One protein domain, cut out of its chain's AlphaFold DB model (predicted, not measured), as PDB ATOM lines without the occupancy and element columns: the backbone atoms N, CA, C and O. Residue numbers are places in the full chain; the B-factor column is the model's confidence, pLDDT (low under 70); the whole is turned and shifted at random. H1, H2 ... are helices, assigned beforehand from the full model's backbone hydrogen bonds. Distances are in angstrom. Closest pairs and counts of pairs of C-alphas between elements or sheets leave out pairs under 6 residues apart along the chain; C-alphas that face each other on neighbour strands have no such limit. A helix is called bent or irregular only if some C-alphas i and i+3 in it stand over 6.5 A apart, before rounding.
ATOM      1  N   LEU A   2      76.510  80.005  80.990       93.62
ATOM      2  CA  LEU A   2      75.714  79.723  79.780       93.62
ATOM      3  C   LEU A   2      75.227  78.273  79.679       93.62
ATOM      4  O   LEU A   2      74.035  78.044  79.517       93.62
ATOM      5  N   LEU A   3      76.128  77.301  79.866       96.12
ATOM      6  CA  LEU A   3      75.762  75.881  79.877       96.12
ATOM      7  C   LEU A   3      74.711  75.568  80.955       96.12
ATOM      8  O   LEU A   3      73.762  74.843  80.693       96.12
ATOM      9  N   TRP A   4      74.831  76.175  82.140       97.00
ATOM     10  CA  TRP A   4      73.855  76.016  83.220       97.00
ATOM     11  C   TRP A   4      72.479  76.586  82.862       97.00
ATOM     12  O   TRP A   4      71.472  75.994  83.238       97.00
ATOM     13  N   THR A   5      72.414  77.685  82.106       96.81
ATOM     14  CA  THR A   5      71.147  78.204  81.563       96.81
ATOM     15  C   THR A   5      70.479  77.178  80.662       96.81
ATOM     16  O   THR A   5      69.304  76.888  80.861       96.81
ATOM     17  N   VAL A   6      71.232  76.565  79.745       97.44
ATOM     18  CA  VAL A   6      70.703  75.524  78.852       97.44
ATOM     19  C   VAL A   6      70.242  74.306  79.654       97.44
ATOM     20  O   VAL A   6      69.091  73.899  79.541       97.44
ATOM     21  N   VAL A   7      71.109  73.760  80.511       97.88
ATOM     22  CA  VAL A   7      70.826  72.546  81.293       97.88
ATOM     23  C   VAL A   7      69.611  72.734  82.195       97.88
ATOM     24  O   VAL A   7      68.709  71.906  82.191       97.88
ATOM     25  N   THR A   8      69.541  73.832  82.951       97.88
ATOM     26  CA  THR A   8      68.405  74.061  83.861       97.88
ATOM     27  C   THR A   8      67.102  74.335  83.116       97.88
ATOM     28  O   THR A   8      66.048  73.948  83.613       97.88
ATOM     29  N   TYR A   9      67.159  74.953  81.930       97.88
ATOM     30  CA  TYR A   9      65.982  75.127  81.080       97.88
ATOM     31  C   TYR A   9      65.479  73.786  80.534       97.88
ATOM     32  O   TYR A   9      64.283  73.516  80.610       97.88
ATOM     33  N   VAL A  10      66.381  72.919  80.055       97.38
ATOM     34  CA  VAL A  10      66.042  71.552  79.615       97.38
ATOM     35  C   VAL A  10      65.409  70.772  80.765       97.38
ATOM     36  O   VAL A  10      64.320  70.229  80.615       97.38
ATOM     37  N   LEU A  11      66.016  70.792  81.954       97.25
ATOM     38  CA  LEU A  11      65.430  70.140  83.128       97.25
ATOM     39  C   LEU A  11      64.014  70.658  83.425       97.25
ATOM     40  O   LEU A  11      63.115  69.869  83.700       97.25
ATOM     41  N   ALA A  12      63.805  71.974  83.341       96.56
ATOM     42  CA  ALA A  12      62.517  72.584  83.641       96.56
ATOM     43  C   ALA A  12      61.439  72.314  82.585       96.56
ATOM     44  O   ALA A  12      60.273  72.196  82.940       96.56
ATOM     45  N   THR A  13      61.794  72.253  81.305       94.19
ATOM     46  CA  THR A  13      60.815  72.267  80.201       94.19
ATOM     47  C   THR A  13      60.659  70.932  79.487       94.19
ATOM     48  O   THR A  13      59.690  70.752  78.757       94.19
ATOM     49  N   ASP A  14      61.571  69.997  79.734       93.38
ATOM     50  CA  ASP A  14      61.556  68.652  79.173       93.38
ATOM     51  C   ASP A  14      61.430  67.605  80.290       93.38
ATOM     52  O   ASP A  14      60.418  66.911  80.388       93.38
ATOM     53  N   VAL A  15      62.393  67.558  81.217       94.06
ATOM     54  CA  VAL A  15      62.434  66.501  82.246       94.06
ATOM     55  C   VAL A  15      61.276  66.607  83.242       94.06
ATOM     56  O   VAL A  15      60.595  65.613  83.483       94.06
ATOM     57  N   LEU A  16      61.016  67.788  83.818       94.56
ATOM     58  CA  LEU A  16      59.935  67.955  84.802       94.56
ATOM     59  C   LEU A  16      58.535  67.678  84.220       94.56
ATOM     60  O   LEU A  16      57.790  66.924  84.850       94.56
ATOM     61  N   PRO A  17      58.154  68.210  83.039       91.44
ATOM     62  CA  PRO A  17      56.869  67.879  82.432       91.44
ATOM     63  C   PRO A  17      56.745  66.392  82.102       91.44
ATOM     64  O   PRO A  17      55.694  65.811  82.353       91.44
ATOM     65  N   ASN A  18      57.813  65.750  81.618       90.38
ATOM     66  CA  ASN A  18      57.810  64.309  81.366       90.38
ATOM     67  C   ASN A  18      57.599  63.489  82.642       90.38
ATOM     68  O   ASN A  18      56.750  62.602  82.667       90.38
ATOM     69  N   LEU A  19      58.300  63.817  83.730       92.06
ATOM     70  CA  LEU A  19      58.098  63.162  85.028       92.06
ATOM     71  C   LEU A  19      56.667  63.343  85.548       92.06
ATOM     72  O   LEU A  19      56.082  62.414  86.110       92.06
ATOM     73  N   PHE A  20      56.083  64.522  85.340       91.00
ATOM     74  CA  PHE A  20      54.691  64.784  85.691       91.00
ATOM     75  C   PHE A  20      53.724  63.914  84.877       91.00
ATOM     76  O   PHE A  20      52.811  63.323  85.450       91.00
ATOM     77  N   LEU A  21      53.952  63.775  83.568       87.44
ATOM     78  CA  LEU A  21      53.145  62.907  82.707       87.44
ATOM     79  C   LEU A  21      53.270  61.428  83.094       87.44
ATOM     80  O   LEU A  21      52.251  60.747  83.163       87.44
ATOM     81  N   VAL A  22      54.475  60.949  83.425       89.69
ATOM     82  CA  VAL A  22      54.693  59.590  83.958       89.69
ATOM     83  C   VAL A  22      53.891  59.383  85.241       89.69
ATOM     84  O   VAL A  22      53.221  58.364  85.402       89.69
ATOM     85  N   THR A  23      53.935  60.357  86.152       89.81
ATOM     86  CA  THR A  23      53.219  60.286  87.432       89.81
ATOM     87  C   THR A  23      51.713  60.218  87.207       89.81
ATOM     88  O   THR A  23      51.034  59.398  87.816       89.81
ATOM     89  N   ILE A  24      51.186  61.039  86.299       86.81
ATOM     90  CA  ILE A  24      49.755  61.069  85.993       86.81
ATOM     91  C   ILE A  24      49.297  59.785  85.299       86.81
ATOM     92  O   ILE A  24      48.287  59.213  85.713       86.81
ATOM     93  N   ASN A  25      50.093  59.265  84.362       86.06
ATOM     94  CA  ASN A  25      49.848  57.954  83.769       86.06
ATOM     95  C   ASN A  25      49.800  56.849  84.839       86.06
ATOM     96  O   ASN A  25      48.881  56.039  84.846       86.06
ATOM     97  N   SER A  26      50.724  56.883  85.805       88.06
ATOM     98  CA  SER A  26      50.799  55.901  86.903       88.06
ATOM     99  C   SER A  26      49.590  55.964  87.850       88.06
ATOM    100  O   SER A  26      49.199  54.960  88.439       88.06
ATOM    101  N   VAL A  27      48.953  57.132  87.986       87.31
ATOM    102  CA  VAL A  27      47.686  57.299  88.729       87.31
ATOM    103  C   VAL A  27      46.490  56.730  87.945       87.31
ATOM    104  O   VAL A  27      45.391  56.616  88.482       87.31
ATOM    105  N   GLY A  28      46.709  56.310  86.698       77.69
ATOM    106  CA  GLY A  28      45.692  55.736  85.831       77.69
ATOM    107  C   GLY A  28      44.952  56.775  84.995       77.69
ATOM    108  O   GLY A  28      43.963  56.434  84.360       77.69
ATOM    109  N   TYR A  29      45.404  58.030  84.962       76.06
ATOM    110  CA  TYR A  29      44.812  59.062  84.115       76.06
ATOM    111  C   TYR A  29      45.783  59.392  82.987       76.06
ATOM    112  O   TYR A  29      46.841  59.955  83.233       76.06
ATOM    113  N   LEU A  30      45.440  59.076  81.739       68.69
ATOM    114  CA  LEU A  30      46.190  59.579  80.589       68.69
ATOM    115  C   LEU A  30      45.274  60.505  79.787       68.69
ATOM    116  O   LEU A  30      44.434  60.027  79.022       68.69
ATOM    117  N   PRO A  31      45.401  61.832  79.948       63.94
ATOM    118  CA  PRO A  31      44.631  62.762  79.147       63.94
ATOM    119  C   PRO A  31      45.150  62.675  77.702       63.94
ATOM    120  O   PRO A  31      46.230  63.178  77.382       63.94
ATOM    121  N   TYR A  32      44.390  61.990  76.849       61.06
ATOM    122  CA  TYR A  32      44.630  61.808  75.415       61.06
ATOM    123  C   TYR A  32      43.458  62.435  74.657       61.06
ATOM    124  O   TYR A  32      42.313  62.225  75.059       61.06
ATOM    125  N   SER A  33      43.708  63.248  73.623       53.44
ATOM    126  CA  SER A  33      42.646  64.143  73.135       53.44
ATOM    127  C   SER A  33      41.571  63.485  72.276       53.44
ATOM    128  O   SER A  33      40.462  63.987  72.314       53.44
ATOM    129  N   ASP A  34      41.804  62.379  71.558       46.66
ATOM    130  CA  ASP A  34      40.828  61.969  70.520       46.66
ATOM    131  C   ASP A  34      40.681  60.454  70.275       46.66
ATOM    132  O   ASP A  34      40.142  60.039  69.249       46.66
ATOM    133  N   ARG A  35      41.131  59.583  71.190       45.12
ATOM    134  CA  ARG A  35      40.860  58.135  71.075       45.12
ATOM    135  C   ARG A  35      39.835  57.697  72.122       45.12
ATOM    136  O   ARG A  35      40.070  57.949  73.303       45.12
ATOM    137  N   PRO A  36      38.739  57.015  71.733       44.06
ATOM    138  CA  PRO A  36      37.807  56.410  72.673       44.06
ATOM    139  C   PRO A  36      38.492  55.197  73.313       44.06
ATOM    140  O   PRO A  36      38.384  54.067  72.855       44.06
ATOM    141  N   GLY A  37      39.272  55.462  74.353       49.84
ATOM    142  CA  GLY A  37      39.772  54.486  75.308       49.84
ATOM    143  C   GLY A  37      39.410  54.974  76.707       49.84
ATOM    144  O   GLY A  37      39.208  56.178  76.891       49.84
ATOM    145  N   PRO A  38      39.272  54.079  77.695       48.72
ATOM    146  CA  PRO A  38      38.890  54.483  79.037       48.72
ATOM    147  C   PRO A  38      39.977  55.422  79.567       48.72
ATOM    148  O   PRO A  38      41.099  54.994  79.822       48.72
ATOM    149  N   GLY A  39      39.656  56.711  79.723       59.62
ATOM    150  CA  GLY A  39      40.568  57.733  80.264       59.62
ATOM    151  C   GLY A  39      40.996  57.481  81.715       59.62
ATOM    152  O   GLY A  39      41.687  58.306  82.302       59.62
ATOM    153  N   TRP A  40      40.574  56.347  82.272       68.38
ATOM    154  CA  TRP A  40      40.869  55.847  83.597       68.38
ATOM    155  C   TRP A  40      41.288  54.381  83.479       68.38
ATOM    156  O   TRP A  40      40.485  53.513  83.139       68.38
ATOM    157  N   GLN A  41      42.557  54.122  83.747       77.56
ATOM    158  CA  GLN A  41      43.122  52.802  83.994       77.56
ATOM    159  C   GLN A  41      43.295  52.624  85.506       77.56
ATOM    160  O   GLN A  41      43.228  53.588  86.271       77.56
ATOM    161  N   SER A  42      43.509  51.396  85.975       82.25
ATOM    162  CA  SER A  42      43.887  51.201  87.375       82.25
ATOM    163  C   SER A  42      45.256  51.842  87.645       82.25
ATOM    164  O   SER A  42      46.135  51.770  86.777       82.25
ATOM    165  N   PRO A  43      45.465  52.444  88.831       86.94
ATOM    166  CA  PRO A  43      46.785  52.897  89.237       86.94
ATOM    167  C   PRO A  43      47.794  51.755  89.114       86.94
ATOM    168  O   PRO A  43      47.530  50.636  89.557       86.94
ATOM    169  N   HIS A  44      48.932  52.032  88.497       88.44
ATOM    170  CA  HIS A  44      49.959  51.040  88.211       88.44
ATOM    171  C   HIS A  44      51.345  51.672  88.319       88.44
ATOM    172  O   HIS A  44      51.511  52.891  88.284       88.44
ATOM    173  N   LEU A  45      52.359  50.827  88.475       90.94
ATOM    174  CA  LEU A  45      53.738  51.261  88.303       90.94
ATOM    175  C   LEU A  45      54.057  51.301  86.808       90.94
ATOM    176  O   LEU A  45      53.657  50.371  86.105       90.94
ATOM    177  N   PRO A  46      54.794  52.319  86.334       87.94
ATOM    178  CA  PRO A  46      55.060  52.482  84.917       87.94
ATOM    179  C   PRO A  46      55.823  51.266  84.388       87.94
ATOM    180  O   PRO A  46      56.883  50.889  84.897       87.94
ATOM    181  N   SER A  47      55.256  50.646  83.362       90.69
ATOM    182  CA  SER A  47      55.846  49.517  82.658       90.69
ATOM    183  C   SER A  47      57.122  49.936  81.922       90.69
ATOM    184  O   SER A  47      57.390  51.114  81.664       90.69
ATOM    185  N   LYS A  48      57.935  48.949  81.533       92.56
ATOM    186  CA  LYS A  48      59.151  49.202  80.747       92.56
ATOM    187  C   LYS A  48      58.839  49.906  79.421       92.56
ATOM    188  O   LYS A  48      59.611  50.764  79.002       92.56
ATOM    189  N   GLU A  49      57.729  49.550  78.781       88.38
ATOM    190  CA  GLU A  49      57.285  50.134  77.511       88.38
ATOM    191  C   GLU A  49      56.884  51.606  77.675       88.38
ATOM    192  O   GLU A  49      57.306  52.451  76.887       88.38
ATOM    193  N   GLU A  50      56.159  51.943  78.744       85.88
ATOM    194  CA  GLU A  50      55.793  53.331  79.053       85.88
ATOM    195  C   GLU A  50      57.021  54.182  79.369       85.88
ATOM    196  O   GLU A  50      57.165  55.289  78.852       85.88
ATOM    197  N   LEU A  51      57.959  53.657  80.162       89.50
ATOM    198  CA  LEU A  51      59.213  54.355  80.446       89.50
ATOM    199  C   LEU A  51      60.031  54.594  79.171       89.50
ATOM    200  O   LEU A  51      60.593  55.676  79.001       89.50
ATOM    201  N   GLN A  52      60.080  53.618  78.260       91.56
ATOM    202  CA  GLN A  52      60.726  53.786  76.957       91.56
ATOM    203  C   GLN A  52      60.031  54.850  76.105       91.56
ATOM    204  O   GLN A  52      60.717  55.654  75.473       91.56
ATOM    205  N   PHE A  53      58.696  54.899  76.123       87.88
ATOM    206  CA  PHE A  53      57.924  55.934  75.442       87.88
ATOM    207  C   PHE A  53      58.252  57.333  75.980       87.88
ATOM    208  O   PHE A  53      58.641  58.206  75.204       87.88
ATOM    209  N   PHE A  54      58.179  57.545  77.299       88.38
ATOM    210  CA  PHE A  54      58.475  58.849  77.906       88.38
ATOM    211  C   PHE A  54      59.937  59.260  77.732       88.38
ATOM    212  O   PHE A  54      60.226  60.429  77.482       88.38
ATOM    213  N   PHE A  55      60.871  58.311  77.796       91.31
ATOM    214  CA  PHE A  55      62.276  58.585  77.516       91.31
ATOM    215  C   PHE A  55      62.505  58.971  76.048       91.31
ATOM    216  O   PHE A  55      63.203  59.944  75.764       91.31
ATOM    217  N   GLY A  56      61.885  58.252  75.107       90.06
ATOM    218  CA  GLY A  56      61.919  58.599  73.687       90.06
ATOM    219  C   GLY A  56      61.311  59.976  73.416       90.06
ATOM    220  O   GLY A  56      61.858  60.753  72.634       90.06
ATOM    221  N   PHE A  57      60.226  60.314  74.116       86.38
ATOM    222  CA  PHE A  57      59.598  61.623  74.021       86.38
ATOM    223  C   PHE A  57      60.482  62.744  74.585       86.38
ATOM    224  O   PHE A  57      60.627  63.787  73.945       86.38
ATOM    225  N   ALA A  58      61.160  62.511  75.711       90.62
ATOM    226  CA  ALA A  58      62.150  63.446  76.238       90.62
ATOM    227  C   ALA A  58      63.302  63.673  75.242       90.62
ATOM    228  O   ALA A  58      63.666  64.805  74.935       90.62
ATOM    229  N   LEU A  59      63.827  62.609  74.624       92.00
ATOM    230  CA  LEU A  59      64.866  62.735  73.592       92.00
ATOM    231  C   LEU A  59      64.405  63.527  72.359       92.00
ATOM    232  O   LEU A  59      65.209  64.249  71.760       92.00
ATOM    233  N   LEU A  60      63.131  63.409  71.979       89.81
ATOM    234  CA  LEU A  60      62.544  64.199  70.898       89.81
ATOM    235  C   LEU A  60      62.516  65.694  71.261       89.81
ATOM    236  O   LEU A  60      62.940  66.534  70.462       89.81
ATOM    237  N   LEU A  61      62.059  66.020  72.475       90.94
ATOM    238  CA  LEU A  61      61.973  67.390  72.986       90.94
ATOM    239  C   LEU A  61      63.339  68.022  73.252       90.94
ATOM    240  O   LEU A  61      63.485  69.235  73.089       90.94
ATOM    241  N   LEU A  62      64.348  67.216  73.587       94.25
ATOM    242  CA  LEU A  62      65.684  67.671  73.961       94.25
ATOM    243  C   LEU A  62      66.285  68.649  72.948       94.25
ATOM    244  O   LEU A  62      66.902  69.638  73.339       94.25
ATOM    245  N   ARG A  63      66.090  68.416  71.643       92.94
ATOM    246  CA  ARG A  63      66.600  69.315  70.590       92.94
ATOM    247  C   ARG A  63      65.941  70.691  70.652       92.94
ATOM    248  O   ARG A  63      66.641  71.701  70.600       92.94
ATOM    249  N   GLY A  64      64.617  70.729  70.791       92.81
ATOM    250  CA  GLY A  64      63.859  71.973  70.941       92.81
ATOM    251  C   GLY A  64      64.215  72.692  72.242       92.81
ATOM    252  O   GLY A  64      64.500  73.890  72.230       92.81
ATOM    253  N   ALA A  65      64.298  71.950  73.347       95.44
ATOM    254  CA  ALA A  65      64.621  72.493  74.660       95.44
ATOM    255  C   ALA A  65      66.052  73.044  74.704       95.44
ATOM    256  O   ALA A  65      66.281  74.135  75.224       95.44
ATOM    257  N   ALA A  66      67.016  72.349  74.096       96.31
ATOM    258  CA  ALA A  66      68.388  72.827  73.961       96.31
ATOM    259  C   ALA A  66      68.471  74.071  73.063       96.31
ATOM    260  O   ALA A  66      69.183  75.019  73.401       96.31
ATOM    261  N   PHE A  67      67.713  74.106  71.961       95.81
ATOM    262  CA  PHE A  67      67.635  75.274  71.085       95.81
ATOM    263  C   PHE A  67      67.112  76.503  71.840       95.81
ATOM    264  O   PHE A  67      67.822  77.506  71.928       95.81
ATOM    265  N   TYR A  68      65.939  76.426  72.475       96.25
ATOM    266  CA  TYR A  68      65.412  77.540  73.271       96.25
ATOM    267  C   TYR A  68      66.303  77.873  74.473       96.25
ATOM    268  O   TYR A  68      66.560  79.047  74.738       96.25
ATOM    269  N   GLY A  69      66.865  76.869  75.149       97.19
ATOM    270  CA  GLY A  69      67.838  77.060  76.223       97.19
ATOM    271  C   GLY A  69      69.070  77.849  75.766       97.19
ATOM    272  O   GLY A  69      69.556  78.711  76.499       97.19
ATOM    273  N   SER A  70      69.548  77.620  74.537       97.06
ATOM    274  CA  SER A  70      70.653  78.381  73.940       97.06
ATOM    275  C   SER A  70      70.266  79.834  73.639       97.06
ATOM    276  O   SER A  70      71.047  80.745  73.923       97.06
ATOM    277  N   LEU A  71      69.030  80.080  73.185       96.12
ATOM    278  CA  LEU A  71      68.492  81.434  73.027       96.12
ATOM    279  C   LEU A  71      68.398  82.152  74.380       96.12
ATOM    280  O   LEU A  71      68.775  83.319  74.479       96.12
ATOM    281  N   PHE A  72      67.988  81.459  75.448       97.38
ATOM    282  CA  PHE A  72      68.020  82.013  76.804       97.38
ATOM    283  C   PHE A  72      69.441  82.265  77.305       97.38
ATOM    284  O   PHE A  72      69.678  83.255  77.998       97.38
ATOM    285  N   ALA A  73      70.409  81.420  76.952       97.19
ATOM    286  CA  ALA A  73      71.808  81.672  77.271       97.19
ATOM    287  C   ALA A  73      72.294  82.970  76.599       97.19
ATOM    288  O   ALA A  73      72.864  83.821  77.284       97.19
ATOM    289  N   LEU A  74      71.984  83.184  75.316       95.50
ATOM    290  CA  LEU A  74      72.268  84.441  74.608       95.50
ATOM    291  C   LEU A  74      71.540  85.633  75.242       95.50
ATOM    292  O   LEU A  74      72.154  86.666  75.508       95.50
ATOM    293  N   LEU A  75      70.256  85.478  75.574       95.62
ATOM    294  CA  LEU A  75      69.482  86.503  76.272       95.62
ATOM    295  C   LEU A  75      70.114  86.861  77.624       95.62
ATOM    296  O   LEU A  75      70.166  88.034  77.983       95.62
ATOM    297  N   SER A  76      70.639  85.879  78.363       96.25
ATOM    298  CA  SER A  76      71.313  86.123  79.642       96.25
ATOM    299  C   SER A  76      72.567  86.984  79.464       96.25
ATOM    300  O   SER A  76      72.796  87.889  80.265       96.25
ATOM    301  N   ILE A  77      73.332  86.780  78.383       94.94
ATOM    302  CA  ILE A  77      74.484  87.623  78.031       94.94
ATOM    303  C   ILE A  77      74.016  89.050  77.768       94.94
ATOM    304  O   ILE A  77      74.558  89.977  78.362       94.94
ATOM    305  N   ILE A  78      72.991  89.222  76.929       93.56
ATOM    306  CA  ILE A  78      72.457  90.540  76.561       93.56
ATOM    307  C   ILE A  78      71.954  91.282  77.806       93.56
ATOM    308  O   ILE A  78      72.339  92.422  78.051       93.56
ATOM    309  N   LEU A  79      71.147  90.632  78.645       93.38
ATOM    310  CA  LEU A  79      70.609  91.238  79.866       93.38
ATOM    311  C   LEU A  79      71.704  91.546  80.895       93.38
ATOM    312  O   LEU A  79      71.655  92.586  81.557       93.38
ATOM    313  N   GLY A  80      72.711  90.676  81.005       93.56
ATOM    314  CA  GLY A  80      73.885  90.894  81.847       93.56
ATOM    315  C   GLY A  80      74.716  92.083  81.373       93.56
ATOM    316  O   GLY A  80      75.103  92.930  82.179       93.56
ATOM    317  N   TRP A  81      74.926  92.191  80.059       92.31
ATOM    318  CA  TRP A  81      75.617  93.302  79.406       92.31
ATOM    319  C   TRP A  81      74.885  94.629  79.634       92.31
ATOM    320  O   TRP A  81      75.498  95.637  79.989       92.31
ATOM    321  N   CYS A  82      73.554  94.615  79.537       91.88
ATOM    322  CA  CYS A  82      72.705  95.770  79.822       91.88
ATOM    323  C   CYS A  82      72.620  96.122  81.316       91.88
ATOM    324  O   CYS A  82      72.158  97.211  81.651       91.88
ATOM    325  N   ARG A  83      73.059  95.235  82.223       90.50
ATOM    326  CA  ARG A  83      72.775  95.301  83.669       90.50
ATOM    327  C   ARG A  83      71.287  95.476  83.969       90.50
ATOM    328  O   ARG A  83      70.902  96.258  84.838       90.50
ATOM    329  N   ALA A  84      70.454  94.735  83.246       91.25
ATOM    330  CA  ALA A  84      69.021  94.753  83.466       91.25
ATOM    331  C   ALA A  84      68.701  94.387  84.933       91.25
ATOM    332  O   ALA A  84      69.271  93.427  85.477       91.25
ATOM    333  N   PRO A  85      67.824  95.153  85.605       94.25
ATOM    334  CA  PRO A  85      67.494  94.899  86.996       94.25
ATOM    335  C   PRO A  85      66.768  93.559  87.140       94.25
ATOM    336  O   PRO A  85      66.090  93.080  86.230       94.25
ATOM    337  N   ARG A  86      66.881  92.939  88.320       94.62
ATOM    338  CA  ARG A  86      66.380  91.572  88.552       94.62
ATOM    339  C   ARG A  86      64.888  91.407  88.258       94.62
ATOM    340  O   ARG A  86      64.507  90.357  87.757       94.62
ATOM    341  N   TYR A  87      64.060  92.409  88.556       96.31
ATOM    342  CA  TYR A  87      62.623  92.347  88.269       96.31
ATOM    343  C   TYR A  87      62.341  92.323  86.759       96.31
ATOM    344  O   TYR A  87      61.471  91.579  86.321       96.31
ATOM    345  N   LEU A  88      63.120  93.054  85.954       95.56
ATOM    346  CA  LEU A  88      62.982  93.047  84.499       95.56
ATOM    347  C   LEU A  88      63.379  91.683  83.930       95.56
ATOM    348  O   LEU A  88      62.639  91.117  83.130       95.56
ATOM    349  N   ASN A  89      64.489  91.114  84.414       96.00
ATOM    350  CA  ASN A  89      64.916  89.766  84.027       96.00
ATOM    351  C   ASN A  89      63.836  88.730  84.347       96.00
ATOM    352  O   ASN A  89      63.580  87.861  83.523       96.00
ATOM    353  N   ARG A  90      63.180  88.845  85.512       97.69
ATOM    354  CA  ARG A  90      62.052  87.984  85.894       97.69
ATOM    355  C   ARG A  90      60.907  88.091  84.900       97.69
ATOM    356  O   ARG A  90      60.500  87.071  84.365       97.69
ATOM    357  N   VAL A  91      60.401  89.295  84.641       97.88
ATOM    358  CA  VAL A  91      59.228  89.493  83.773       97.88
ATOM    359  C   VAL A  91      59.513  89.008  82.352       97.88
ATOM    360  O   VAL A  91      58.774  88.177  81.830       97.88
ATOM    361  N   VAL A  92      60.619  89.464  81.756       96.50
ATOM    362  CA  VAL A  92      60.984  89.117  80.375       96.50
ATOM    363  C   VAL A  92      61.222  87.614  80.236       96.50
ATOM    364  O   VAL A  92      60.652  86.985  79.349       96.50
ATOM    365  N   ALA A  93      62.021  87.017  81.125       97.19
ATOM    366  CA  ALA A  93      62.316  85.593  81.038       97.19
ATOM    367  C   ALA A  93      61.093  84.725  81.329       97.19
ATOM    368  O   ALA A  93      60.932  83.710  80.667       97.19
ATOM    369  N   THR A  94      60.216  85.117  82.258       98.19
ATOM    370  CA  THR A  94      58.980  84.372  82.556       98.19
ATOM    371  C   THR A  94      58.067  84.321  81.337       98.19
ATOM    372  O   THR A  94      57.657  83.236  80.941       98.19
ATOM    373  N   ILE A  95      57.791  85.471  80.709       98.25
ATOM    374  CA  ILE A  95      56.909  85.549  79.535       98.25
ATOM    375  C   ILE A  95      57.498  84.739  78.376       98.25
ATOM    376  O   ILE A  95      56.814  83.899  77.794       98.25
ATOM    377  N   LEU A  96      58.780  84.947  78.065       97.75
ATOM    378  CA  LEU A  96      59.433  84.225  76.975       97.75
ATOM    379  C   LEU A  96      59.526  82.724  77.261       97.75
ATOM    380  O   LEU A  96      59.335  81.925  76.346       97.75
ATOM    381  N   ALA A  97      59.823  82.316  78.499       97.88
ATOM    382  CA  ALA A  97      59.963  80.906  78.859       97.88
ATOM    383  C   ALA A  97      58.613  80.192  78.822       97.88
ATOM    384  O   ALA A  97      58.548  79.081  78.306       97.88
ATOM    385  N   LEU A  98      57.541  80.847  79.281       98.12
ATOM    386  CA  LEU A  98      56.167  80.357  79.176       98.12
ATOM    387  C   LEU A  98      55.784  80.106  77.714       98.12
ATOM    388  O   LEU A  98      55.351  79.010  77.371       98.12
ATOM    389  N   ILE A  99      55.992  81.101  76.845       97.88
ATOM    390  CA  ILE A  99      55.628  81.007  75.425       97.88
ATOM    391  C   ILE A  99      56.477  79.951  74.711       97.88
ATOM    392  O   ILE A  99      55.934  79.103  74.013       97.88
ATOM    393  N   SER A 100      57.800  79.973  74.887       96.94
ATOM    394  CA  SER A 100      58.708  79.030  74.210       96.94
ATOM    395  C   SER A 100      58.460  77.579  74.610       96.94
ATOM    396  O   SER A 100      58.335  76.730  73.734       96.94
ATOM    397  N   SER A 101      58.331  77.292  75.909       96.56
ATOM    398  CA  SER A 101      58.055  75.932  76.388       96.56
ATOM    399  C   SER A 101      56.653  75.458  76.004       96.56
ATOM    400  O   SER A 101      56.497  74.310  75.593       96.56
ATOM    401  N   GLY A 102      55.657  76.350  76.039       94.94
ATOM    402  CA  GLY A 102      54.310  76.072  75.551       94.94
ATOM    403  C   GLY A 102      54.286  75.749  74.056       94.94
ATOM    404  O   GLY A 102      53.754  74.716  73.670       94.94
ATOM    405  N   ILE A 103      54.915  76.574  73.209       94.44
ATOM    406  CA  ILE A 103      55.002  76.332  71.757       94.44
ATOM    407  C   ILE A 103      55.765  75.040  71.464       94.44
ATOM    408  O   ILE A 103      55.313  74.241  70.649       94.44
ATOM    409  N   MET A 104      56.898  74.814  72.132       94.12
ATOM    410  CA  MET A 104      57.702  73.604  71.965       94.12
ATOM    411  C   MET A 104      56.887  72.347  72.280       94.12
ATOM    412  O   MET A 104      56.835  71.424  71.469       94.12
ATOM    413  N   MET A 105      56.218  72.328  73.436       92.19
ATOM    414  CA  MET A 105      55.404  71.192  73.851       92.19
ATOM    415  C   MET A 105      54.142  71.048  72.993       92.19
ATOM    416  O   MET A 105      53.741  69.930  72.705       92.19
ATOM    417  N   ALA A 106      53.534  72.142  72.528       90.38
ATOM    418  CA  ALA A 106      52.396  72.091  71.609       90.38
ATOM    419  C   ALA A 106      52.791  71.521  70.237       90.38
ATOM    420  O   ALA A 106      52.083  70.675  69.694       90.38
ATOM    421  N   ALA A 107      53.947  71.925  69.703       88.00
ATOM    422  CA  ALA A 107      54.481  71.398  68.450       88.00
ATOM    423  C   ALA A 107      54.798  69.900  68.555       88.00
ATOM    424  O   ALA A 107      54.497  69.135  67.641       88.00
ATOM    425  N   ALA A 108      55.359  69.468  69.687       85.00
ATOM    426  CA  ALA A 108      55.600  68.056  69.957       85.00
ATOM    427  C   ALA A 108      54.291  67.284  70.199       85.00
ATOM    428  O   ALA A 108      54.122  66.175  69.700       85.00
ATOM    429  N   GLY A 109      53.336  67.895  70.903       76.44
ATOM    430  CA  GLY A 109      52.020  67.328  71.179       76.44
ATOM    431  C   GLY A 109      51.210  67.062  69.913       76.44
ATOM    432  O   GLY A 109      50.504  66.059  69.860       76.44
ATOM    433  N   TRP A 110      51.402  67.866  68.861       66.19
ATOM    434  CA  TRP A 110      50.829  67.608  67.537       66.19
ATOM    435  C   TRP A 110      51.324  66.292  66.914       66.19
ATOM    436  O   TRP A 110      50.586  65.653  66.172       66.19
ATOM    437  N   MET A 111      52.538  65.839  67.249       64.50
ATOM    438  CA  MET A 111      53.103  64.591  66.716       64.50
ATOM    439  C   MET A 111      52.613  63.338  67.449       64.50
ATOM    440  O   MET A 111      52.627  62.257  66.867       64.50
ATOM    441  N   ILE A 112      52.203  63.459  68.716       64.12
ATOM    442  CA  ILE A 112      51.880  62.299  69.567       64.12
ATOM    443  C   ILE A 112      50.492  62.351  70.225       64.12
ATOM    444  O   ILE A 112      50.183  61.507  71.066       64.12
ATOM    445  N   ALA A 113      49.653  63.313  69.821       64.75
ATOM    446  CA  ALA A 113      48.314  63.576  70.360       64.75
ATOM    447  C   ALA A 113      48.279  63.647  71.901       64.75
ATOM    448  O   ALA A 113      47.390  63.115  72.568       64.75
ATOM    449  N   ILE A 114      49.278  64.328  72.470       65.19
ATOM    450  CA  ILE A 114      49.302  64.671  73.894       65.19
ATOM    451  C   ILE A 114      48.190  65.678  74.196       65.19
ATOM    452  O   ILE A 114      47.964  66.621  73.437       65.19
ATOM    453  N   SER A 115      47.530  65.524  75.344       73.88
ATOM    454  CA  SER A 115      46.586  66.534  75.827       73.88
ATOM    455  C   SER A 115      47.225  67.894  76.089       73.88
ATOM    456  O   SER A 115      48.402  68.028  76.433       73.88
ATOM    457  N   ALA A 116      46.374  68.919  76.083       83.12
ATOM    458  CA  ALA A 116      46.727  70.274  76.497       83.12
ATOM    459  C   ALA A 116      47.403  70.342  77.883       83.12
ATOM    460  O   ALA A 116      48.165  71.269  78.146       83.12
ATOM    461  N   MET A 117      47.190  69.348  78.754       84.69
ATOM    462  CA  MET A 117      47.823  69.295  80.071       84.69
ATOM    463  C   MET A 117      49.354  69.278  79.984       84.69
ATOM    464  O   MET A 117      49.999  70.024  80.714       84.69
ATOM    465  N   GLY A 118      49.945  68.504  79.064       87.25
ATOM    466  CA  GLY A 118      51.401  68.499  78.875       87.25
ATOM    467  C   GLY A 118      51.929  69.883  78.492       87.25
ATOM    468  O   GLY A 118      52.923  70.353  79.049       87.25
ATOM    469  N   VAL A 119      51.201  70.577  77.608       91.19
ATOM    470  CA  VAL A 119      51.505  71.947  77.174       91.19
ATOM    471  C   VAL A 119      51.453  72.926  78.349       91.19
ATOM    472  O   VAL A 119      52.386  73.707  78.533       91.19
ATOM    473  N   TYR A 120      50.407  72.865  79.178       92.69
ATOM    474  CA  TYR A 120      50.263  73.738  80.346       92.69
ATOM    475  C   TYR A 120      51.328  73.483  81.412       92.69
ATOM    476  O   TYR A 120      51.863  74.441  81.980       92.69
ATOM    477  N   THR A 121      51.674  72.218  81.658       93.00
ATOM    478  CA  THR A 121      52.743  71.855  82.593       93.00
ATOM    479  C   THR A 121      54.088  72.379  82.101       93.00
ATOM    480  O   THR A 121      54.779  73.055  82.859       93.00
ATOM    481  N   ALA A 122      54.437  72.161  80.828       94.94
ATOM    482  CA  ALA A 122      55.671  72.695  80.252       94.94
ATOM    483  C   ALA A 122      55.729  74.227  80.333       94.94
ATOM    484  O   ALA A 122      56.722  74.771  80.817       94.94
ATOM    485  N   ALA A 123      54.640  74.906  79.954       96.75
ATOM    486  CA  ALA A 123      54.514  76.360  80.024       96.75
ATOM    487  C   ALA A 123      54.710  76.893  81.451       96.75
ATOM    488  O   ALA A 123      55.433  77.867  81.670       96.75
ATOM    489  N   THR A 124      54.107  76.230  82.440       97.50
ATOM    490  CA  THR A 124      54.190  76.625  83.850       97.50
ATOM    491  C   THR A 124      55.579  76.359  84.422       97.50
ATOM    492  O   THR A 124      56.144  77.233  85.081       97.50
ATOM    493  N   CYS A 125      56.183  75.202  84.141       97.69
ATOM    494  CA  CYS A 125      57.552  74.914  84.568       97.69
ATOM    495  C   CYS A 125      58.560  75.882  83.922       97.69
ATOM    496  O   CYS A 125      59.444  76.390  84.613       97.69
ATOM    497  N   GLY A 126      58.386  76.213  82.638       97.81
ATOM    498  CA  GLY A 126      59.163  77.248  81.955       97.81
ATOM    499  C   GLY A 126      58.997  78.624  82.604       97.81
ATOM    500  O   GLY A 126      59.990  79.294  82.894       97.81
ATOM    501  N   ALA A 127      57.762  79.026  82.913       98.31
ATOM    502  CA  ALA A 127      57.467  80.283  83.602       98.31
ATOM    503  C   ALA A 127      58.138  80.353  84.985       98.31
ATOM    504  O   ALA A 127      58.820  81.330  85.298       98.31
ATOM    505  N   LEU A 128      58.009  79.298  85.797       98.31
ATOM    506  CA  LEU A 128      58.640  79.205  87.116       98.31
ATOM    507  C   LEU A 128      60.167  79.251  87.019       98.31
ATOM    508  O   LEU A 128      60.819  79.932  87.817       98.31
ATOM    509  N   TRP A 129      60.751  78.589  86.019       98.50
ATOM    510  CA  TRP A 129      62.183  78.678  85.749       98.50
ATOM    511  C   TRP A 129      62.606  80.109  85.383       98.50
ATOM    512  O   TRP A 129      63.576  80.623  85.950       98.50
ATOM    513  N   GLY A 130      61.858  80.794  84.514       98.00
ATOM    514  CA  GLY A 130      62.114  82.188  84.132       98.00
ATOM    515  C   GLY A 130      61.989  83.165  85.309       98.00
ATOM    516  O   GLY A 130      62.773  84.108  85.433       98.00
ATOM    517  N   LEU A 131      61.056  82.902  86.224       98.25
ATOM    518  CA  LEU A 131      60.810  83.720  87.408       98.25
ATOM    519  C   LEU A 131      61.871  83.514  88.499       98.25
ATOM    520  O   LEU A 131      62.336  84.472  89.127       98.25
ATOM    521  N   LEU A 132      62.243  82.259  88.761       97.94
ATOM    522  CA  LEU A 132      63.032  81.889  89.937       97.94
ATOM    523  C   LEU A 132      64.498  81.613  89.599       97.94
ATOM    524  O   LEU A 132      65.392  82.053  90.328       97.94
ATOM    525  N   VAL A 133      64.772  80.886  88.520       97.88
ATOM    526  CA  VAL A 133      66.111  80.364  88.212       97.88
ATOM    527  C   VAL A 133      66.879  81.337  87.324       97.88
ATOM    528  O   VAL A 133      67.966  81.781  87.698       97.88
ATOM    529  N   PHE A 134      66.292  81.750  86.200       97.75
ATOM    530  CA  PHE A 134      66.963  82.569  85.189       97.75
ATOM    531  C   PHE A 134      67.633  83.855  85.718       97.75
ATOM    532  O   PHE A 134      68.795  84.092  85.379       97.75
ATOM    533  N   PRO A 135      67.021  84.669  86.610       96.62
ATOM    534  CA  PRO A 135      67.636  85.913  87.084       96.62
ATOM    535  C   PRO A 135      68.937  85.703  87.869       96.62
ATOM    536  O   PRO A 135      69.704  86.650  88.048       96.62
ATOM    537  N   ARG A 136      69.171  84.483  88.374       96.19
ATOM    538  CA  ARG A 136      70.399  84.091  89.083       96.19
ATOM    539  C   ARG A 136      71.511  83.650  88.126       96.19
ATOM    540  O   ARG A 136      72.669  83.646  88.525       96.19
ATOM    541  N   LEU A 137      71.160  83.305  86.887       96.25
ATOM    542  CA  LEU A 137      72.081  82.825  85.853       96.25
ATOM    543  C   LEU A 137      72.610  83.947  84.949       96.25
ATOM    544  O   LEU A 137      73.531  83.717  84.167       96.25
ATOM    545  N   VAL A 138      72.053  85.157  85.063       96.06
ATOM    546  CA  VAL A 138      72.500  86.334  84.312       96.06
ATOM    547  C   VAL A 138      73.915  86.739  84.765       96.06
ATOM    548  O   VAL A 138      74.097  87.089  85.938       96.06
ATOM    549  N   PRO A 139      74.925  86.713  83.871       94.12
ATOM    550  CA  PRO A 139      76.297  87.061  84.212       94.12
ATOM    551  C   PRO A 139      76.427  88.541  84.585       94.12
ATOM    552  O   PRO A 139      75.774  89.417  84.017       94.12
ATOM    553  N   LYS A 140      77.325  88.829  85.529       91.00
ATOM    554  CA  LYS A 140      77.712  90.196  85.889       91.00
ATOM    555  C   LYS A 140      79.042  90.521  85.220       91.00
ATOM    556  O   LYS A 140      80.063  89.954  85.597       91.00
ATOM    557  N   PHE A 141      79.031  91.422  84.242       87.69
ATOM    558  CA  PHE A 141      80.257  91.820  83.554       87.69
ATOM    559  C   PHE A 141      81.085  92.804  84.401       87.69
ATOM    560  O   PHE A 141      80.511  93.748  84.968       87.69
ATOM    561  N   PRO A 142      82.416  92.594  84.491       85.81
ATOM    562  CA  PRO A 142      83.311  93.462  85.251       85.81
ATOM    563  C   PRO A 142      83.478  94.828  84.577       85.81
ATOM    564  O   PRO A 142      83.459  95.853  85.255       85.81
ATOM    565  N   TYR A 143      83.562  94.854  83.244       85.38
ATOM    566  CA  TYR A 143      83.638  96.080  82.458       85.38
ATOM    567  C   TYR A 143      82.246  96.582  82.056       85.38
ATOM    568  O   TYR A 143      81.354  95.803  81.714       85.38
ATOM    569  N   LEU A 144      82.073  97.903  82.095       85.62
ATOM    570  CA  LEU A 144      80.836  98.607  81.780       85.62
ATOM    571  C   LEU A 144      81.055  99.524  80.579       85.62
ATOM    572  O   LEU A 144      81.611 100.611  80.746       85.62
ATOM    573  N   PRO A 145      80.562  99.155  79.391       86.00
ATOM    574  CA  PRO A 145      80.501 100.108  78.303       86.00
ATOM    575  C   PRO A 145      79.528 101.257  78.641       86.00
ATOM    576  O   PRO A 145      78.609 101.088  79.460       86.00
ATOM    577  N   PRO A 146      79.671 102.422  77.985       91.25
ATOM    578  CA  PRO A 146      78.702 103.513  78.051       91.25
ATOM    579  C   PRO A 146      77.256 103.029  77.870       91.25
ATOM    580  O   PRO A 146      76.990 102.086  77.121       91.25
ATOM    581  N   LEU A 147      76.305 103.678  78.556       89.06
ATOM    582  CA  LEU A 147      74.884 103.294  78.534       89.06
ATOM    583  C   LEU A 147      74.330 103.201  77.102       89.06
ATOM    584  O   LEU A 147      73.631 102.244  76.782       89.06
ATOM    585  N   ALA A 148      74.701 104.152  76.240       90.62
ATOM    586  CA  ALA A 148      74.274 104.180  74.845       90.62
ATOM    587  C   ALA A 148      74.661 102.893  74.096       90.62
ATOM    588  O   ALA A 148      73.808 102.271  73.476       90.62
ATOM    589  N   ILE A 149      75.910 102.430  74.224       91.38
ATOM    590  CA  ILE A 149      76.387 101.205  73.560       91.38
ATOM    591  C   ILE A 149      75.649  99.974  74.095       91.38
ATOM    592  O   ILE A 149      75.274  99.094  73.323       91.38
ATOM    593  N   ARG A 150      75.392  99.924  75.408       89.19
ATOM    594  CA  ARG A 150      74.656  98.818  76.039       89.19
ATOM    595  C   ARG A 150      73.234  98.664  75.508       89.19
ATOM    596  O   ARG A 150      72.757  97.543  75.447       89.19
ATOM    597  N   ILE A 151      72.579  99.757  75.125       89.00
ATOM    598  CA  ILE A 151      71.202  99.739  74.611       89.00
ATOM    599  C   ILE A 151      71.187  99.592  73.084       89.00
ATOM    600  O   ILE A 151      70.458  98.762  72.547       89.00
ATOM    601  N   ILE A 152      72.011 100.368  72.377       92.38
ATOM    602  CA  ILE A 152      72.008 100.434  70.911       92.38
ATOM    603  C   ILE A 152      72.537  99.137  70.295       92.38
ATOM    604  O   ILE A 152      71.963  98.669  69.316       92.38
ATOM    605  N   ALA A 153      73.588  98.525  70.852       90.81
ATOM    606  CA  ALA A 153      74.181  97.335  70.243       90.81
ATOM    607  C   ALA A 153      73.214  96.131  70.202       90.81
ATOM    608  O   ALA A 153      73.053  95.559  69.123       90.81
ATOM    609  N   PRO A 154      72.494  95.769  71.288       88.69
ATOM    610  CA  PRO A 154      71.468  94.728  71.222       88.69
ATOM    611  C   PRO A 154      70.305  95.074  70.289       88.69
ATOM    612  O   PRO A 154      69.821  94.191  69.585       88.69
ATOM    613  N   LEU A 155      69.867  96.339  70.251       90.62
ATOM    614  CA  LEU A 155      68.791  96.776  69.354       90.62
ATOM    615  C   LEU A 155      69.197  96.672  67.881       90.62
ATOM    616  O   LEU A 155      68.420  96.172  67.074       90.62
ATOM    617  N   LEU A 156      70.420  97.084  67.533       92.94
ATOM    618  CA  LEU A 156      70.962  96.925  66.183       92.94
ATOM    619  C   LEU A 156      71.133  95.452  65.819       92.94
ATOM    620  O   LEU A 156      70.750  95.059  64.722       92.94
ATOM    621  N   ALA A 157      71.656  94.625  66.729       89.62
ATOM    622  CA  ALA A 157      71.787  93.189  66.498       89.62
ATOM    623  C   ALA A 157      70.419  92.530  66.257       89.62
ATOM    624  O   ALA A 157      70.276  91.732  65.331       89.62
ATOM    625  N   LEU A 158      69.399  92.910  67.035       88.69
ATOM    626  CA  LEU A 158      68.025  92.446  66.854       88.69
ATOM    627  C   LEU A 158      67.435  92.928  65.521       88.69
ATOM    628  O   LEU A 158      66.834  92.134  64.805       88.69
ATOM    629  N   ALA A 159      67.614  94.202  65.168       90.81
ATOM    630  CA  ALA A 159      67.088  94.775  63.931       90.81
ATOM    631  C   ALA A 159      67.743  94.158  62.688       90.81
ATOM    632  O   ALA A 159      67.047  93.772  61.753       90.81
ATOM    633  N   LEU A 160      69.070  94.015  62.690       92.88
ATOM    634  CA  LEU A 160      69.823  93.407  61.593       92.88
ATOM    635  C   LEU A 160      69.535  91.909  61.477       92.88
ATOM    636  O   LEU A 160      69.288  91.424  60.375       92.88
ATOM    637  N   GLY A 161      69.518  91.183  62.600       87.06
ATOM    638  CA  GLY A 161      69.182  89.760  62.625       87.06
ATOM    639  C   GLY A 161      67.736  89.499  62.198       87.06
ATOM    640  O   GLY A 161      67.482  88.622  61.375       87.06
ATOM    641  N   GLY A 162      66.796  90.310  62.688       88.00
ATOM    642  CA  GLY A 162      65.391  90.263  62.291       88.00
ATOM    643  C   GLY A 162      65.203  90.584  60.811       88.00
ATOM    644  O   GLY A 162      64.515  89.847  60.112       88.00
ATOM    645  N   TYR A 163      65.870  91.623  60.299       89.00
ATOM    646  CA  TYR A 163      65.869  91.928  58.871       89.00
ATOM    647  C   TYR A 163      66.428  90.766  58.051       89.00
ATOM    648  O   TYR A 163      65.816  90.385  57.062       89.00
ATOM    649  N   TRP A 164      67.547  90.165  58.462       91.12
ATOM    650  CA  TRP A 164      68.142  89.029  57.760       91.12
ATOM    651  C   TRP A 164      67.206  87.812  57.716       91.12
ATOM    652  O   TRP A 164      67.077  87.191  56.665       91.12
ATOM    653  N   LEU A 165      66.500  87.528  58.817       81.88
ATOM    654  CA  LEU A 165      65.524  86.439  58.908       81.88
ATOM    655  C   LEU A 165      64.263  86.699  58.067       81.88
ATOM    656  O   LEU A 165      63.743  85.787  57.430       81.88
ATOM    657  N   ILE A 166      63.772  87.942  58.058       83.31
ATOM    658  CA  ILE A 166      62.546  88.333  57.348       83.31
ATOM    659  C   ILE A 166      62.812  88.560  55.857       83.31
ATOM    660  O   ILE A 166      61.936  88.309  55.036       83.31
ATOM    661  N   ARG A 167      64.017  88.993  55.471       82.94
ATOM    662  CA  ARG A 167      64.405  89.284  54.082       82.94
ATOM    663  C   ARG A 167      64.012  88.197  53.071       82.94
ATOM    664  O   ARG A 167      63.468  88.591  52.044       82.94
ATOM    665  N   PRO A 168      64.244  86.887  53.295       76.94
ATOM    666  CA  PRO A 168      63.807  85.852  52.353       76.94
ATOM    667  C   PRO A 168      62.282  85.698  52.272       76.94
ATOM    668  O   PRO A 168      61.778  85.233  51.257       76.94
ATOM    669  N   MET A 169      61.546  86.092  53.315       74.25
ATOM    670  CA  MET A 169      60.078  86.089  53.330       74.25
ATOM    671  C   MET A 169      59.474  87.361  52.731       74.25
ATOM    672  O   MET A 169      58.284  87.389  52.419       74.25
ATOM    673  N   LEU A 170      60.264  88.429  52.574       75.56
ATOM    674  CA  LEU A 170      59.793  89.614  51.876       75.56
ATOM    675  C   LEU A 170      59.590  89.252  50.401       75.56
ATOM    676  O   LEU A 170      60.512  88.719  49.780       75.56
TER     677      LEU A 170
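This is residues 2 to 170 of the 302 residues of an uncharacterized protein of Granulicella mallensis (UniProt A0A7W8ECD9). H1, H2b, H3 and H4 form an up-and-down bundle, each running against the one before it, and residues 155 to 169 of H5 stick out. The printed part has 169 residues with five named helices, H1 to H5, and is all helix. It is loose, with a radius of gyration of the C-alphas of 19.1 A and spans of 63 by 39 by 23 A.

H1, residues 2 to 26, touches H2b, residues 63 to 82; their closest C-alphas, Val 6 and Gly 69, are 4.2 A apart. H2b and H2a, residues 48 to 60, are arms of H2, assigned as one helix by its hydrogen bonds but bent, with C-alphas 60 and 63 6.5 A apart. H3, residues 86 to 112, and H4, residues 116 to 137, are a hairpin; their closest C-alphas, Thr 94 and Gly 130, are 4.1 A apart. Every O i to N i+4 pair is within hydrogen-bond range in H2a and H2b.

H1 begins at C-alpha 2, (75.714, 79.723, 79.780). H5, residues 147 to 169, ends at C-alpha 169, (60.078, 86.089, 53.330).

The printed part has no cut. The link H1 to H2 is long. Residues 30 to 40 and 110 to 114 have pLDDT under 70.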